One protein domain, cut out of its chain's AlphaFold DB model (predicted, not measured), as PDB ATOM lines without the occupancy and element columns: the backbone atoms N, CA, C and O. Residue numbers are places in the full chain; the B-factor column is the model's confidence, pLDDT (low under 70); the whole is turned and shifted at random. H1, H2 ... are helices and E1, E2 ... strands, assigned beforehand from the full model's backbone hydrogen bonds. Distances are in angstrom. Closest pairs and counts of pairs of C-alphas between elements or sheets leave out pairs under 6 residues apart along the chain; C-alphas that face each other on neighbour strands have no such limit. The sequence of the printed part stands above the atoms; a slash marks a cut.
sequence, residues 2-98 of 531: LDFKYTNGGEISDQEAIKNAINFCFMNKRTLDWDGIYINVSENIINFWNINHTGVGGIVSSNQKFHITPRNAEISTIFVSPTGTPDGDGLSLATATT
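What this domain is: This is residues 2 to 98 of the 531 residues of an uncharacterized protein of Acinetobacter proteolyticus (UniProt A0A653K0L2). Two small three-stranded sheets, E3 E5 E6 and E1 E2 E4, share one helix, H1, which packs on both; beyond E6 the strand E7 leads to a looped tail, residues 81 to 98, at the end of the longest axis away from E1. The 97 printed residues run E1 H1 E2 E3 E4 E5 E6 E7. The sheet E3 E5 E6 is mixed, the sheet E1 E2 E4 parallel. The class is mixed, helices and strands, with under half of the residues in named elements; the whole is compact, with a radius of gyration of the C-alphas of 13.0 A and spans of 37 by 31 by 26 A.

How they stand to each other: E5, residues 58 to 61, is the inner strand between E3, residues 38 to 40, and E6, residues 64 to 67. E3 and E5 are parallel, with N 60 and O 39 2.8 A apart; E5 and E6 form an antiparallel hairpin, with N 66 and O 59 2.8 A apart. E7, residues 75 to 80, pairs with no named strand; its closest C-alpha to E6 is that of Ser 76, 5.0 A from that of Phe 66. In the other sheet E2, residues 32 to 34, has parallel neighbours E1, residues 2 to 4, with N 33 and O 2 3.2 A apart, and E4, residues 53 to 55, with N 34 and O 54 2.8 A apart. H1, residues 14 to 27, is on both sheets; its closest C-alphas to E3 and E2 are Asp 14 to Ile 39, 6.1 A, and Cys 25 to Leu 32, 6.4 A. H1 on one face of the sheet E1 E2 E4 makes two layers, and E1, H1, E2 are a strand-helix-strand unit, two parallel neighbour strands with a helix between, its crossover right-handed. In H1 every O i to N i+4 pair is within hydrogen-bond range.

Where its parts are: E1 begins at C-alpha 2, (-46.012, -46.971, 46.806). H1 is 20.2 A long. E7, the longest strand, spans 15.6 A and ends at C-alpha 80, (-45.213, -50.057, 17.514).

The domain as a whole: The C-alphas of Gly 9 and Pro 82 are the two farthest apart, 38.8 A. The printed part has no cut, and the link E3 to E4 is long, 12 residues. Residues 2 to 12 have pLDDT under 70.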
ATOM      1  N   LEU A   2     -47.442 -47.184  46.595       56.78
ATOM      2  CA  LEU A   2     -46.012 -46.971  46.806       56.78
ATOM      3  C   LEU A   2     -45.695 -45.587  46.240       56.78
ATOM      4  O   LEU A   2     -45.971 -45.345  45.066       56.78
ATOM      5  N   ASP A   3     -45.188 -44.705  47.092       56.03
ATOM      6  CA  ASP A   3     -44.732 -43.376  46.698       56.03
ATOM      7  C   ASP A   3     -43.307 -43.516  46.149       56.03
ATOM      8  O   ASP A   3     -42.381 -43.858  46.894       56.03
ATOM      9  N   PHE A   4     -43.139 -43.370  44.832       62.69
ATOM     10  CA  PHE A   4     -41.817 -43.436  44.221       62.69
ATOM     11  C   PHE A   4     -41.120 -42.086  44.393       62.69
ATOM     12  O   PHE A   4     -41.282 -41.172  43.586       62.69
ATOM     13  N   LYS A   5     -40.318 -41.974  45.454       58.50
ATOM     14  CA  LYS A   5     -39.467 -40.807  45.687       58.50
ATOM     15  C   LYS A   5     -38.104 -41.030  45.058       58.50
ATOM     16  O   LYS A   5     -37.335 -41.883  45.496       58.50
ATOM     17  N   TYR A   6     -37.807 -40.236  44.040       53.03
ATOM     18  CA  TYR A   6     -36.485 -40.177  43.440       53.03
ATOM     19  C   TYR A   6     -35.469 -39.650  44.460       53.03
ATOM     20  O   TYR A   6     -35.524 -38.485  44.857       53.03
ATOM     21  N   THR A   7     -34.531 -40.487  44.889       50.66
ATOM     22  CA  THR A   7     -33.361 -40.033  45.645       50.66
ATOM     23  C   THR A   7     -32.231 -39.789  44.662       50.66
ATOM     24  O   THR A   7     -31.486 -40.702  44.312       50.66
ATOM     25  N   ASN A   8     -32.130 -38.548  44.195       42.25
ATOM     26  CA  ASN A   8     -31.012 -38.077  43.389       42.25
ATOM     27  C   ASN A   8     -29.729 -38.202  44.244       42.25
ATOM     28  O   ASN A   8     -29.494 -37.357  45.108       42.25
ATOM     29  N   GLY A   9     -28.969 -39.298  44.102       50.53
ATOM     30  CA  GLY A   9     -27.733 -39.535  44.870       50.53
ATOM     31  C   GLY A   9     -27.476 -40.946  45.432       50.53
ATOM     32  O   GLY A   9     -26.584 -41.080  46.263       50.53
ATOM     33  N   GLY A  10     -28.221 -41.984  45.029       48.62
ATOM     34  CA  GLY A  10     -27.922 -43.387  45.379       48.62
ATOM     35  C   GLY A  10     -27.148 -44.141  44.284       48.62
ATOM     36  O   GLY A  10     -27.216 -43.771  43.119       48.62
ATOM     37  N   GLU A  11     -26.447 -45.223  44.639       56.41
ATOM     38  CA  GLU A  11     -25.599 -46.047  43.744       56.41
ATOM     39  C   GLU A  11     -26.358 -46.823  42.636       56.41
ATOM     40  O   GLU A  11     -25.740 -47.521  41.834       56.41
ATOM     41  N   ILE A  12     -27.691 -46.725  42.568       60.62
ATOM     42  CA  ILE A  12     -28.545 -47.489  41.643       60.62
ATOM     43  C   ILE A  12     -28.998 -46.584  40.493       60.62
ATOM     44  O   ILE A  12     -29.515 -45.494  40.725       60.62
ATOM     45  N   SER A  13     -28.843 -47.046  39.249       83.19
ATOM     46  CA  SER A  13     -29.290 -46.307  38.063       83.19
ATOM     47  C   SER A  13     -30.817 -46.143  38.023       83.19
ATOM     48  O   SER A  13     -31.562 -47.043  38.420       83.19
ATOM     49  N   ASP A  14     -31.293 -45.018  37.476       85.12
ATOM     50  CA  ASP A  14     -32.711 -44.715  37.212       85.12
ATOM     51  C   ASP A  14     -33.479 -45.910  36.613       85.12
ATOM     52  O   ASP A  14     -34.590 -46.242  37.040       85.12
ATOM     53  N   GLN A  15     -32.845 -46.593  35.656       90.75
ATOM     54  CA  GLN A  15     -33.364 -47.763  34.955       90.75
ATOM     55  C   GLN A  15     -33.647 -48.951  35.884       90.75
ATOM     56  O   GLN A  15     -34.666 -49.629  35.725       90.75
ATOM     57  N   GLU A  16     -32.747 -49.234  36.821       90.44
ATOM     58  CA  GLU A  16     -32.869 -50.367  37.737       90.44
ATOM     59  C   GLU A  16     -33.849 -50.049  38.873       90.44
ATOM     60  O   GLU A  16     -34.676 -50.883  39.252       90.44
ATOM     61  N   ALA A  17     -33.841 -48.805  39.360       89.88
ATOM     62  CA  ALA A  17     -34.778 -48.341  40.379       89.88
ATOM     63  C   ALA A  17     -36.241 -48.486  39.923       89.88
ATOM     64  O   ALA A  17     -37.075 -49.018  40.662       89.88
ATOM     65  N   ILE A  18     -36.559 -48.072  38.689       93.19
ATOM     66  CA  ILE A  18     -37.933 -48.161  38.178       93.19
ATOM     67  C   ILE A  18     -38.362 -49.604  37.875       93.19
ATOM     68  O   ILE A  18     -39.498 -49.974  38.183       93.19
ATOM     69  N   LYS A  19     -37.458 -50.451  37.354       94.56
ATOM     70  CA  LYS A  19     -37.721 -51.889  37.152       94.56
ATOM     71  C   LYS A  19     -38.094 -52.566  38.476       94.56
ATOM     72  O   LYS A  19     -39.101 -53.274  38.545       94.56
ATOM     73  N   ASN A  20     -37.346 -52.289  39.545       93.19
ATOM     74  CA  ASN A  20     -37.623 -52.833  40.875       93.19
ATOM     75  C   ASN A  20     -38.949 -52.329  41.457       93.19
ATOM     76  O   ASN A  20     -39.735 -53.128  41.975       93.19
ATOM     77  N   ALA A  21     -39.252 -51.036  41.317       94.19
ATOM     78  CA  ALA A  21     -40.518 -50.468  41.781       94.19
ATOM     79  C   ALA A  21     -41.737 -51.081  41.064       94.19
ATOM     80  O   ALA A  21     -42.737 -51.417  41.708       94.19
ATOM     81  N   ILE A  22     -41.650 -51.274  39.745       95.69
ATOM     82  CA  ILE A  22     -42.720 -51.883  38.945       95.69
ATOM     83  C   ILE A  22     -42.906 -53.353  39.297       95.69
ATOM     84  O   ILE A  22     -44.035 -53.769  39.557       95.69
ATOM     85  N   ASN A  23     -41.823 -54.125  39.392       96.25
ATOM     86  CA  ASN A  23     -41.895 -55.531  39.792       96.25
ATOM     87  C   ASN A  23     -42.478 -55.691  41.199       96.25
ATOM     88  O   ASN A  23     -43.338 -56.546  41.416       96.25
ATOM     89  N   PHE A  24     -42.083 -54.833  42.145       95.62
ATOM     90  CA  PHE A  24     -42.681 -54.812  43.476       95.62
ATOM     91  C   PHE A  24     -44.191 -54.549  43.406       95.62
ATOM     92  O   PHE A  24     -44.973 -55.276  44.028       95.62
ATOM     93  N   CYS A  25     -44.620 -53.544  42.638       96.31
ATOM     94  CA  CYS A  25     -46.036 -53.224  42.476       96.31
ATOM     95  C   CYS A  25     -46.814 -54.362  41.810       96.31
ATOM     96  O   CYS A  25     -47.919 -54.673  42.253       96.31
ATOM     97  N   PHE A  26     -46.226 -55.021  40.813       96.31
ATOM     98  CA  PHE A  26     -46.812 -56.160  40.115       96.31
ATOM     99  C   PHE A  26     -47.029 -57.343  41.061       96.31
ATOM    100  O   PHE A  26     -48.164 -57.789  41.241       96.31
ATOM    101  N   MET A  27     -45.975 -57.781  41.755       97.00
ATOM    102  CA  MET A  27     -46.035 -58.919  42.680       97.00
ATOM    103  C   MET A  27     -46.993 -58.680  43.854       97.00
ATOM    104  O   MET A  27     -47.648 -59.609  44.322       97.00
ATOM    105  N   ASN A  28     -47.118 -57.430  44.307       96.38
ATOM    106  CA  ASN A  28     -47.953 -57.060  45.451       96.38
ATOM    107  C   ASN A  28     -49.312 -56.451  45.062       96.38
ATOM    108  O   ASN A  28     -50.031 -55.973  45.943       96.38
ATOM    109  N   LYS A  29     -49.666 -56.429  43.768       95.25
ATOM    110  CA  LYS A  29     -50.901 -55.818  43.231       95.25
ATOM    111  C   LYS A  29     -51.130 -54.383  43.738       95.25
ATOM    112  O   LYS A  29     -52.234 -54.014  44.146       95.25
ATOM    113  N   ARG A  30     -50.071 -53.570  43.772       94.88
ATOM    114  CA  ARG A  30     -50.109 -52.166  44.213       94.88
ATOM    115  C   ARG A  30     -50.124 -51.213  43.016       94.88
ATOM    116  O   ARG A  30     -49.653 -51.540  41.935       94.88
ATOM    117  N   THR A  31     -50.643 -50.010  43.250       92.56
ATOM    118  CA  THR A  31     -50.497 -48.861  42.347       92.56
ATOM    119  C   THR A  31     -49.167 -48.159  42.605       92.56
ATOM    120  O   THR A  31     -48.843 -47.899  43.774       92.56
ATOM    121  N   LEU A  32     -48.456 -47.831  41.526       92.88
ATOM    122  CA  LEU A  32     -47.264 -46.986  41.535       92.88
ATOM    123  C   LEU A  32     -47.666 -45.520  41.332       92.88
ATOM    124  O   LEU A  32     -48.306 -45.200  40.326       92.88
ATOM    125  N   ASP A  33     -47.305 -44.651  42.277       92.25
ATOM    126  CA  ASP A  33     -47.583 -43.215  42.189       92.25
ATOM    127  C   ASP A  33     -46.350 -42.427  41.735       92.25
ATOM    128  O   ASP A  33     -45.240 -42.665  42.214       92.25
ATOM    129  N   TRP A  34     -46.556 -41.508  40.795       91.38
ATOM    130  CA  TRP A  34     -45.512 -40.730  40.133       91.38
ATOM    131  C   TRP A  34     -45.585 -39.260  40.570       91.38
ATOM    132  O   TRP A  34     -46.403 -38.492  40.049       91.38
ATOM    133  N   ASP A  35     -44.694 -38.856  41.479       87.69
ATOM    134  CA  ASP A  35     -44.660 -37.535  42.140       87.69
ATOM    135  C   ASP A  35     -44.126 -36.391  41.241       87.69
ATOM    136  O   ASP A  35     -43.302 -35.569  41.627       87.69
ATOM    137  N   GLY A  36     -44.527 -36.367  39.966       85.19
ATOM    138  CA  GLY A  36     -44.130 -35.329  39.002       85.19
ATOM    139  C   GLY A  36     -42.719 -35.448  38.428       85.19
ATOM    140  O   GLY A  36     -42.317 -34.619  37.614       85.19
ATOM    141  N   ILE A  37     -41.981 -36.493  38.799       86.81
ATOM    142  CA  ILE A  37     -40.616 -36.735  38.327       86.81
ATOM    143  C   ILE A  37     -40.632 -37.550  37.032       86.81
ATOM    144  O   ILE A  37     -41.479 -38.427  36.837       86.81
ATOM    145  N   TYR A  38     -39.680 -37.246  36.148       88.00
ATOM    146  CA  TYR A  38     -39.397 -38.031  34.953       88.00
ATOM    147  C   TYR A  38     -38.136 -38.861  35.149       88.00
ATOM    148  O   TYR A  38     -37.098 -38.316  35.512       88.00
ATOM    149  N   ILE A  39     -38.233 -40.157  34.868       91.38
ATOM    150  CA  ILE A  39     -37.121 -41.101  35.005       91.38
ATOM    151  C   ILE A  39     -36.572 -41.426  33.619       91.38
ATOM    152  O   ILE A  39     -37.350 -41.732  32.711       91.38
ATOM    153  N   ASN A  40     -35.250 -41.370  33.450       92.44
ATOM    154  CA  ASN A  40     -34.614 -41.746  32.190       92.44
ATOM    155  C   ASN A  40     -34.466 -43.265  32.102       92.44
ATOM    156  O   ASN A  40     -33.893 -43.893  32.991       92.44
ATOM    157  N   VAL A  41     -34.962 -43.854  31.017       93.81
ATOM    158  CA  VAL A  41     -34.905 -45.303  30.789       93.81
ATOM    159  C   VAL A  41     -34.452 -45.570  29.355       93.81
ATOM    160  O   VAL A  41     -34.916 -44.935  28.403       93.81
ATOM    161  N   SER A  42     -33.515 -46.493  29.192       91.38
ATOM    162  CA  SER A  42     -32.937 -46.874  27.898       91.38
ATOM    163  C   SER A  42     -33.342 -48.276  27.453       91.38
ATOM    164  O   SER A  42     -33.082 -48.648  26.313       91.38
ATOM    165  N   GLU A  43     -33.965 -49.057  28.335       94.69
ATOM    166  CA  GLU A  43     -34.297 -50.460  28.113       94.69
ATOM    167  C   GLU A  43     -35.762 -50.763  28.424       94.69
ATOM    168  O   GLU A  43     -36.443 -50.001  29.108       94.69
ATOM    169  N   ASN A  44     -36.207 -51.933  27.962       96.75
ATOM    170  CA  ASN A  44     -37.553 -52.438  28.193       96.75
ATOM    171  C   ASN A  44     -37.857 -52.586  29.691       96.75
ATOM    172  O   ASN A  44     -37.055 -53.135  30.457       96.75
ATOM    173  N   ILE A  45     -39.054 -52.172  30.092       96.94
ATOM    174  CA  ILE A  45     -39.563 -52.289  31.452       96.94
ATOM    175  C   ILE A  45     -40.679 -53.330  31.488       96.94
ATOM    176  O   ILE A  45     -41.855 -53.066  31.224       96.94
ATOM    177  N   ILE A  46     -40.293 -54.545  31.865       96.00
ATOM    178  CA  ILE A  46     -41.217 -55.668  32.031       96.00
ATOM    179  C   ILE A  46     -42.308 -55.292  33.048       96.00
ATOM    180  O   ILE A  46     -42.040 -54.644  34.057       96.00
ATOM    181  N   ASN A  47     -43.545 -55.722  32.785       95.56
ATOM    182  CA  ASN A  47     -44.729 -55.488  33.623       95.56
ATOM    183  C   ASN A  47     -45.198 -54.036  33.761       95.56
ATOM    184  O   ASN A  47     -46.139 -53.819  34.523       95.56
ATOM    185  N   PHE A  48     -44.640 -53.074  33.015       96.44
ATOM    186  CA  PHE A  48     -45.095 -51.678  33.057       96.44
ATOM    187  C   PHE A  48     -46.628 -51.589  32.934       96.44
ATOM    188  O   PHE A  48     -47.314 -51.178  33.857       96.44
ATOM    189  N   TRP A  49     -47.209 -52.152  31.877       95.62
ATOM    190  CA  TRP A  49     -48.660 -52.103  31.648       95.62
ATOM    191  C   TRP A  49     -49.505 -53.066  32.492       95.62
ATOM    192  O   TRP A  49     -50.731 -53.058  32.373       95.62
ATOM    193  N   ASN A  50     -48.872 -53.906  33.315       94.69
ATOM    194  CA  ASN A  50     -49.545 -54.900  34.156       94.69
ATOM    195  C   ASN A  50     -49.814 -54.384  35.581       94.69
ATOM    196  O   ASN A  50     -50.307 -55.135  36.425       94.69
ATOM    197  N   ILE A  51     -49.489 -53.120  35.859       93.75
ATOM    198  CA  ILE A  51     -49.794 -52.449  37.120       93.75
ATOM    199  C   ILE A  51     -50.608 -51.182  36.874       93.75
ATOM    200  O   ILE A  51     -50.638 -50.631  35.777       93.75
ATOM    201  N   ASN A  52     -51.254 -50.689  37.926       92.44
ATOM    202  CA  ASN A  52     -51.882 -49.376  37.880       92.44
ATOM    203  C   ASN A  52     -50.834 -48.290  38.141       92.44
ATOM    204  O   ASN A  52     -50.061 -48.392  39.098       92.44
ATOM    205  N   HIS A  53     -50.886 -47.214  37.362       92.06
ATOM    206  CA  HIS A  53     -50.067 -46.023  37.560       92.06
ATOM    207  C   HIS A  53     -50.935 -44.790  37.853       92.06
ATOM    208  O   HIS A  53     -52.034 -44.657  37.309       92.06
ATOM    209  N   THR A  54     -50.447 -43.879  38.699       91.50
ATOM    210  CA  THR A  54     -51.087 -42.583  38.996       91.50
ATOM    211  C   THR A  54     -50.066 -41.454  39.103       91.50
ATOM    212  O   THR A  54     -48.877 -41.713  39.180       91.50
ATOM    213  N   GLY A  55     -50.510 -40.197  39.105       90.25
ATOM    214  CA  GLY A  55     -49.625 -39.045  39.315       90.25
ATOM    215  C   GLY A  55     -49.244 -38.317  38.024       90.25
ATOM    216  O   GLY A  55     -49.721 -38.655  36.938       90.25
ATOM    217  N   VAL A  56     -48.447 -37.256  38.163       89.31
ATOM    218  CA  VAL A  56     -48.123 -36.287  37.091       89.31
ATOM    219  C   VAL A  56     -46.717 -36.454  36.515       89.31
ATOM    220  O   VAL A  56     -46.317 -35.680  35.652       89.31
ATOM    221  N   GLY A  57     -45.971 -37.452  36.994       92.06
ATOM    222  CA  GLY A  57     -44.650 -37.797  36.472       92.06
ATOM    223  C   GLY A  57     -44.698 -38.654  35.207       92.06
ATOM    224  O   GLY A  57     -45.744 -38.838  34.568       92.06
ATOM    225  N   GLY A  58     -43.539 -39.193  34.841       94.12
ATOM    226  CA  GLY A  58     -43.407 -39.954  33.611       94.12
ATOM    227  C   GLY A  58     -42.061 -40.615  33.392       94.12
ATOM    228  O   GLY A  58     -41.204 -40.700  34.268       94.12
ATOM    229  N   ILE A  59     -41.891 -41.080  32.166       95.69
ATOM    230  CA  ILE A  59     -40.668 -41.712  31.689       95.69
ATOM    231  C   ILE A  59     -40.108 -40.872  30.545       95.69
ATOM    232  O   ILE A  59     -40.861 -40.352  29.721       95.69
ATOM    233  N   VAL A  60     -38.788 -40.734  30.492       95.25
ATOM    234  CA  VAL A  60     -38.065 -40.256  29.314       95.25
ATOM    235  C   VAL A  60     -37.306 -41.437  28.729       95.25
ATOM    236  O   VAL A  60     -36.420 -41.983  29.376       95.25
ATOM    237  N   SER A  61     -37.633 -41.823  27.499       93.56
ATOM    238  CA  SER A  61     -36.890 -42.848  26.768       93.56
ATOM    239  C   SER A  61     -36.505 -42.322  25.397       93.56
ATOM    240  O   SER A  61     -37.343 -41.775  24.686       93.56
ATOM    241  N   SER A  62     -35.221 -42.406  25.042       90.94
ATOM    242  CA  SER A  62     -34.697 -41.898  23.761       90.94
ATOM    243  C   SER A  62     -35.154 -40.461  23.432       90.94
ATOM    244  O   SER A  62     -35.548 -40.167  22.305       90.94
ATOM    245  N   ASN A  63     -35.118 -39.562  24.426       89.81
ATOM    246  CA  ASN A  63     -35.587 -38.164  24.358       89.81
ATOM    247  C   ASN A  63     -37.105 -37.966  24.176       89.81
ATOM    248  O   ASN A  63     -37.560 -36.842  23.957       89.81
ATOM    249  N   GLN A  64     -37.907 -39.021  24.284       94.12
ATOM    250  CA  GLN A  64     -39.364 -38.953  24.209       94.12
ATOM    251  C   GLN A  64     -39.964 -39.051  25.606       94.12
ATOM    252  O   GLN A  64     -39.605 -39.924  26.390       94.12
ATOM    253  N   LYS A  65     -40.888 -38.139  25.912       95.56
ATOM    254  CA  LYS A  65     -41.628 -38.136  27.174       95.56
ATOM    255  C   LYS A  65     -42.867 -39.012  27.048       95.56
ATOM    256  O   LYS A  65     -43.707 -38.783  26.181       95.56
ATOM    257  N   PHE A  66     -43.000 -39.964  27.958       96.19
ATOM    258  CA  PHE A  66     -44.224 -40.705  28.203       96.19
ATOM    259  C   PHE A  66     -44.853 -40.194  29.501       96.19
ATOM    260  O   PHE A  66     -44.252 -40.295  30.571       96.19
ATOM    261  N   HIS A  67     -46.052 -39.621  29.411       95.12
ATOM    262  CA  HIS A  67     -46.781 -39.106  30.568       95.12
ATOM    263  C   HIS A  67     -47.682 -40.211  31.129       95.12
ATOM    264  O   HIS A  67     -48.446 -40.828  30.387       95.12
ATOM    265  N   ILE A  68     -47.639 -40.442  32.439       93.06
ATOM    266  CA  ILE A  68     -48.490 -41.458  33.078       93.06
ATOM    267  C   ILE A  68     -49.962 -41.047  33.036       93.06
ATOM    268  O   ILE A  68     -50.841 -41.850  32.725       93.06
ATOM    269  N   THR A  69     -50.212 -39.769  33.311       92.19
ATOM    270  CA  THR A  69     -51.538 -39.157  33.275       92.19
ATOM    271  C   THR A  69     -51.465 -37.905  32.396       92.19
ATOM    272  O   THR A  69     -51.364 -36.806  32.945       92.19
ATOM    273  N   PRO A  70     -51.443 -38.035  31.053       93.31
ATOM    274  CA  PRO A  70     -51.306 -36.876  30.173       93.31
ATOM    275  C   PRO A  70     -52.472 -35.905  30.389       93.31
ATOM    276  O   PRO A  70     -53.622 -36.324  30.543       93.31
ATOM    277  N   ARG A  71     -52.190 -34.600  30.368       91.75
ATOM    278  CA  ARG A  71     -53.168 -33.516  30.535       91.75
ATOM    279  C   ARG A  71     -53.118 -32.539  29.370       91.75
ATOM    280  O   ARG A  71     -52.061 -32.238  28.826       91.75
ATOM    281  N   ASN A  72     -54.263 -31.944  29.043       89.81
ATOM    282  CA  ASN A  72     -54.357 -30.866  28.055       89.81
ATOM    283  C   ASN A  72     -53.730 -31.259  26.699       89.81
ATOM    284  O   ASN A  72     -54.232 -32.151  26.018       89.81
ATOM    285  N   ALA A  73     -52.651 -30.576  26.303       94.06
ATOM    286  CA  ALA A  73     -51.934 -30.787  25.049       94.06
ATOM    287  C   ALA A  73     -50.833 -31.861  25.137       94.06
ATOM    288  O   ALA A  73     -50.214 -32.169  24.121       94.06
ATOM    289  N   GLU A  74     -50.582 -32.437  26.316       95.25
ATOM    290  CA  GLU A  74     -49.613 -33.522  26.476       95.25
ATOM    291  C   GLU A  74     -50.052 -34.761  25.692       95.25
ATOM    292  O   GLU A  74     -51.249 -35.047  25.557       95.25
ATOM    293  N   ILE A  75     -49.066 -35.486  25.158       96.19
ATOM    294  CA  ILE A  75     -49.269 -36.675  24.332       96.19
ATOM    295  C   ILE A  75     -48.454 -37.821  24.920       96.19
ATOM    296  O   ILE A  75     -47.229 -37.736  24.978       96.19
ATOM    297  N   SER A  76     -49.123 -38.919  25.262       96.25
ATOM    298  CA  SER A  76     -48.465 -40.196  25.549       96.25
ATOM    299  C   SER A  76     -48.502 -41.073  24.308       96.25
ATOM    300  O   SER A  76     -49.564 -41.299  23.720       96.25
ATOM    301  N   THR A  77     -47.322 -41.524  23.882       97.56
ATOM    302  CA  THR A  77     -47.156 -42.328  22.668       97.56
ATOM    303  C   THR A  77     -46.778 -43.755  23.035       97.56
ATOM    304  O   THR A  77     -45.832 -43.958  23.783       97.56
ATOM    305  N   ILE A  78     -47.506 -44.720  22.478       98.00
ATOM    306  CA  ILE A  78     -47.151 -46.137  22.463       98.00
ATOM    307  C   ILE A  78     -46.525 -46.423  21.098       98.00
ATOM    308  O   ILE A  78     -47.170 -46.233  20.062       98.00
ATOM    309  N   PHE A  79     -45.267 -46.846  21.094       98.44
ATOM    310  CA  PHE A  79     -44.512 -47.158  19.888       98.44
ATOM    311  C   PHE A  79     -44.726 -48.602  19.457       98.44
ATOM    312  O   PHE A  79     -44.630 -49.534  20.257       98.44
ATOM    313  N   VAL A  80     -44.991 -48.770  18.167       98.44
ATOM    314  CA  VAL A  80     -45.213 -50.057  17.514       98.44
ATOM    315  C   VAL A  80     -44.266 -50.177  16.321       98.44
ATOM    316  O   VAL A  80     -44.012 -49.191  15.629       98.44
ATOM    317  N   SER A  81     -43.723 -51.372  16.098       98.00
ATOM    318  CA  SER A  81     -42.770 -51.659  15.017       98.00
ATOM    319  C   SER A  81     -43.072 -53.013  14.375       98.00
ATOM    320  O   SER A  81     -43.530 -53.902  15.096       98.00
ATOM    321  N   PRO A  82     -42.776 -53.240  13.076       97.50
ATOM    322  CA  PRO A  82     -42.913 -54.565  12.461       97.50
ATOM    323  C   PRO A  82     -42.046 -55.636  13.136       97.50
ATOM    324  O   PRO A  82     -42.331 -56.824  13.046       97.50
ATOM    325  N   THR A  83     -40.965 -55.204  13.788       97.00
ATOM    326  CA  THR A  83     -40.044 -56.041  14.569       97.00
ATOM    327  C   THR A  83     -40.299 -55.961  16.076       97.00
ATOM    328  O   THR A  83     -39.508 -56.488  16.858       97.00
ATOM    329  N   GLY A  84     -41.364 -55.270  16.495       96.81
ATOM    330  CA  GLY A  84     -41.755 -55.174  17.896       96.81
ATOM    331  C   GLY A  84     -42.168 -56.536  18.447       96.81
ATOM    332  O   GLY A  84     -42.608 -57.418  17.709       96.81
ATOM    333  N   THR A  85     -42.036 -56.716  19.758       96.44
ATOM    334  CA  THR A  85     -42.403 -57.973  20.423       96.44
ATOM    335  C   THR A  85     -43.594 -57.757  21.358       96.44
ATOM    336  O   THR A  85     -43.791 -56.648  21.862       96.44
ATOM    337  N   PRO A  86     -44.409 -58.792  21.633       95.75
ATOM    338  CA  PRO A  86     -45.498 -58.683  22.607       95.75
ATOM    339  C   PRO A  86     -45.044 -58.323  24.033       95.75
ATOM    340  O   PRO A  86     -45.875 -57.885  24.831       95.75
ATOM    341  N   ASP A  87     -43.754 -58.503  24.334       96.38
ATOM    342  CA  ASP A  87     -43.123 -58.183  25.621       96.38
ATOM    343  C   ASP A  87     -42.493 -56.779  25.655       96.38
ATOM    344  O   ASP A  87     -42.054 -56.329  26.716       96.38
ATOM    345  N   GLY A  88     -42.440 -56.084  24.514       97.56
ATOM    346  CA  GLY A  88     -42.004 -54.692  24.437       97.56
ATOM    347  C   GLY A  88     -42.996 -53.767  25.138       97.56
ATOM    348  O   GLY A  88     -44.210 -53.878  24.943       97.56
ATOM    349  N   ASP A  89     -42.491 -52.847  25.954       97.50
ATOM    350  CA  ASP A  89     -43.280 -51.850  26.678       97.50
ATOM    351  C   ASP A  89     -43.809 -50.721  25.780       97.50
ATOM    352  O   ASP A  89     -44.719 -49.998  26.170       97.50
ATOM    353  N   GLY A  90     -43.294 -50.562  24.561       97.88
ATOM    354  CA  GLY A  90     -43.724 -49.516  23.640       97.88
ATOM    355  C   GLY A  90     -43.450 -48.089  24.127       97.88
ATOM    356  O   GLY A  90     -44.105 -47.170  23.642       97.88
ATOM    357  N   LEU A  91     -42.516 -47.877  25.062       97.12
ATOM    358  CA  LEU A  91     -42.148 -46.544  25.561       97.12
ATOM    359  C   LEU A  91     -41.173 -45.801  24.634       97.12
ATOM    360  O   LEU A  91     -41.099 -44.573  24.681       97.12
ATOM    361  N   SER A  92     -40.473 -46.519  23.753       96.94
ATOM    362  CA  SER A  92     -39.704 -45.959  22.638       96.94
ATOM    363  C   SER A  92     -39.699 -46.910  21.436       96.94
ATOM    364  O   SER A  92     -40.207 -48.029  21.497       96.94
ATOM    365  N   LEU A  93     -39.105 -46.482  20.318       95.88
ATOM    366  CA  LEU A  93     -38.943 -47.342  19.139       95.88
ATOM    367  C   LEU A  93     -38.011 -48.541  19.384       95.88
ATOM    368  O   LEU A  93     -38.207 -49.586  18.769       95.88
ATOM    369  N   ALA A  94     -37.018 -48.409  20.272       95.88
ATOM    370  CA  ALA A  94     -36.100 -49.500  20.609       95.88
ATOM    371  C   ALA A  94     -36.783 -50.593  21.450       95.88
ATOM    372  O   ALA A  94     -36.377 -51.751  21.408       95.88
ATOM    373  N   THR A  95     -37.841 -50.226  22.178       96.88
ATOM    374  CA  THR A  95     -38.657 -51.123  23.013       96.88
ATOM    375  C   THR A  95     -40.079 -51.282  22.464       96.88
ATOM    376  O   THR A  95     -41.013 -51.587  23.205       96.88
ATOM    377  N   ALA A  96     -40.258 -51.072  21.154       97.94
ATOM    378  CA  ALA A  96     -41.562 -51.072  20.501       97.94
ATOM    379  C   ALA A  96     -42.331 -52.387  20.704       97.94
ATOM    380  O   ALA A  96     -41.768 -53.484  20.673       97.94
ATOM    381  N   THR A  97     -43.648 -52.263  20.858       98.12
ATOM    382  CA  THR A  97     -44.561 -53.400  21.013       98.12
ATOM    383  C   THR A  97     -45.213 -53.795  19.680       98.12
ATOM    384  O   THR A  97     -44.921 -53.197  18.642       98.12
ATOM    385  N   THR A  98     -46.095 -54.798  19.680       97.31
ATOM    386  CA  THR A  98     -46.894 -55.187  18.500       97.31
ATOM    387  C   THR A  98     -48.197 -54.392  18.400       97.31
ATOM    388  O   THR A  98     -48.702 -53.865  19.396       97.31
TER     389      THR A  98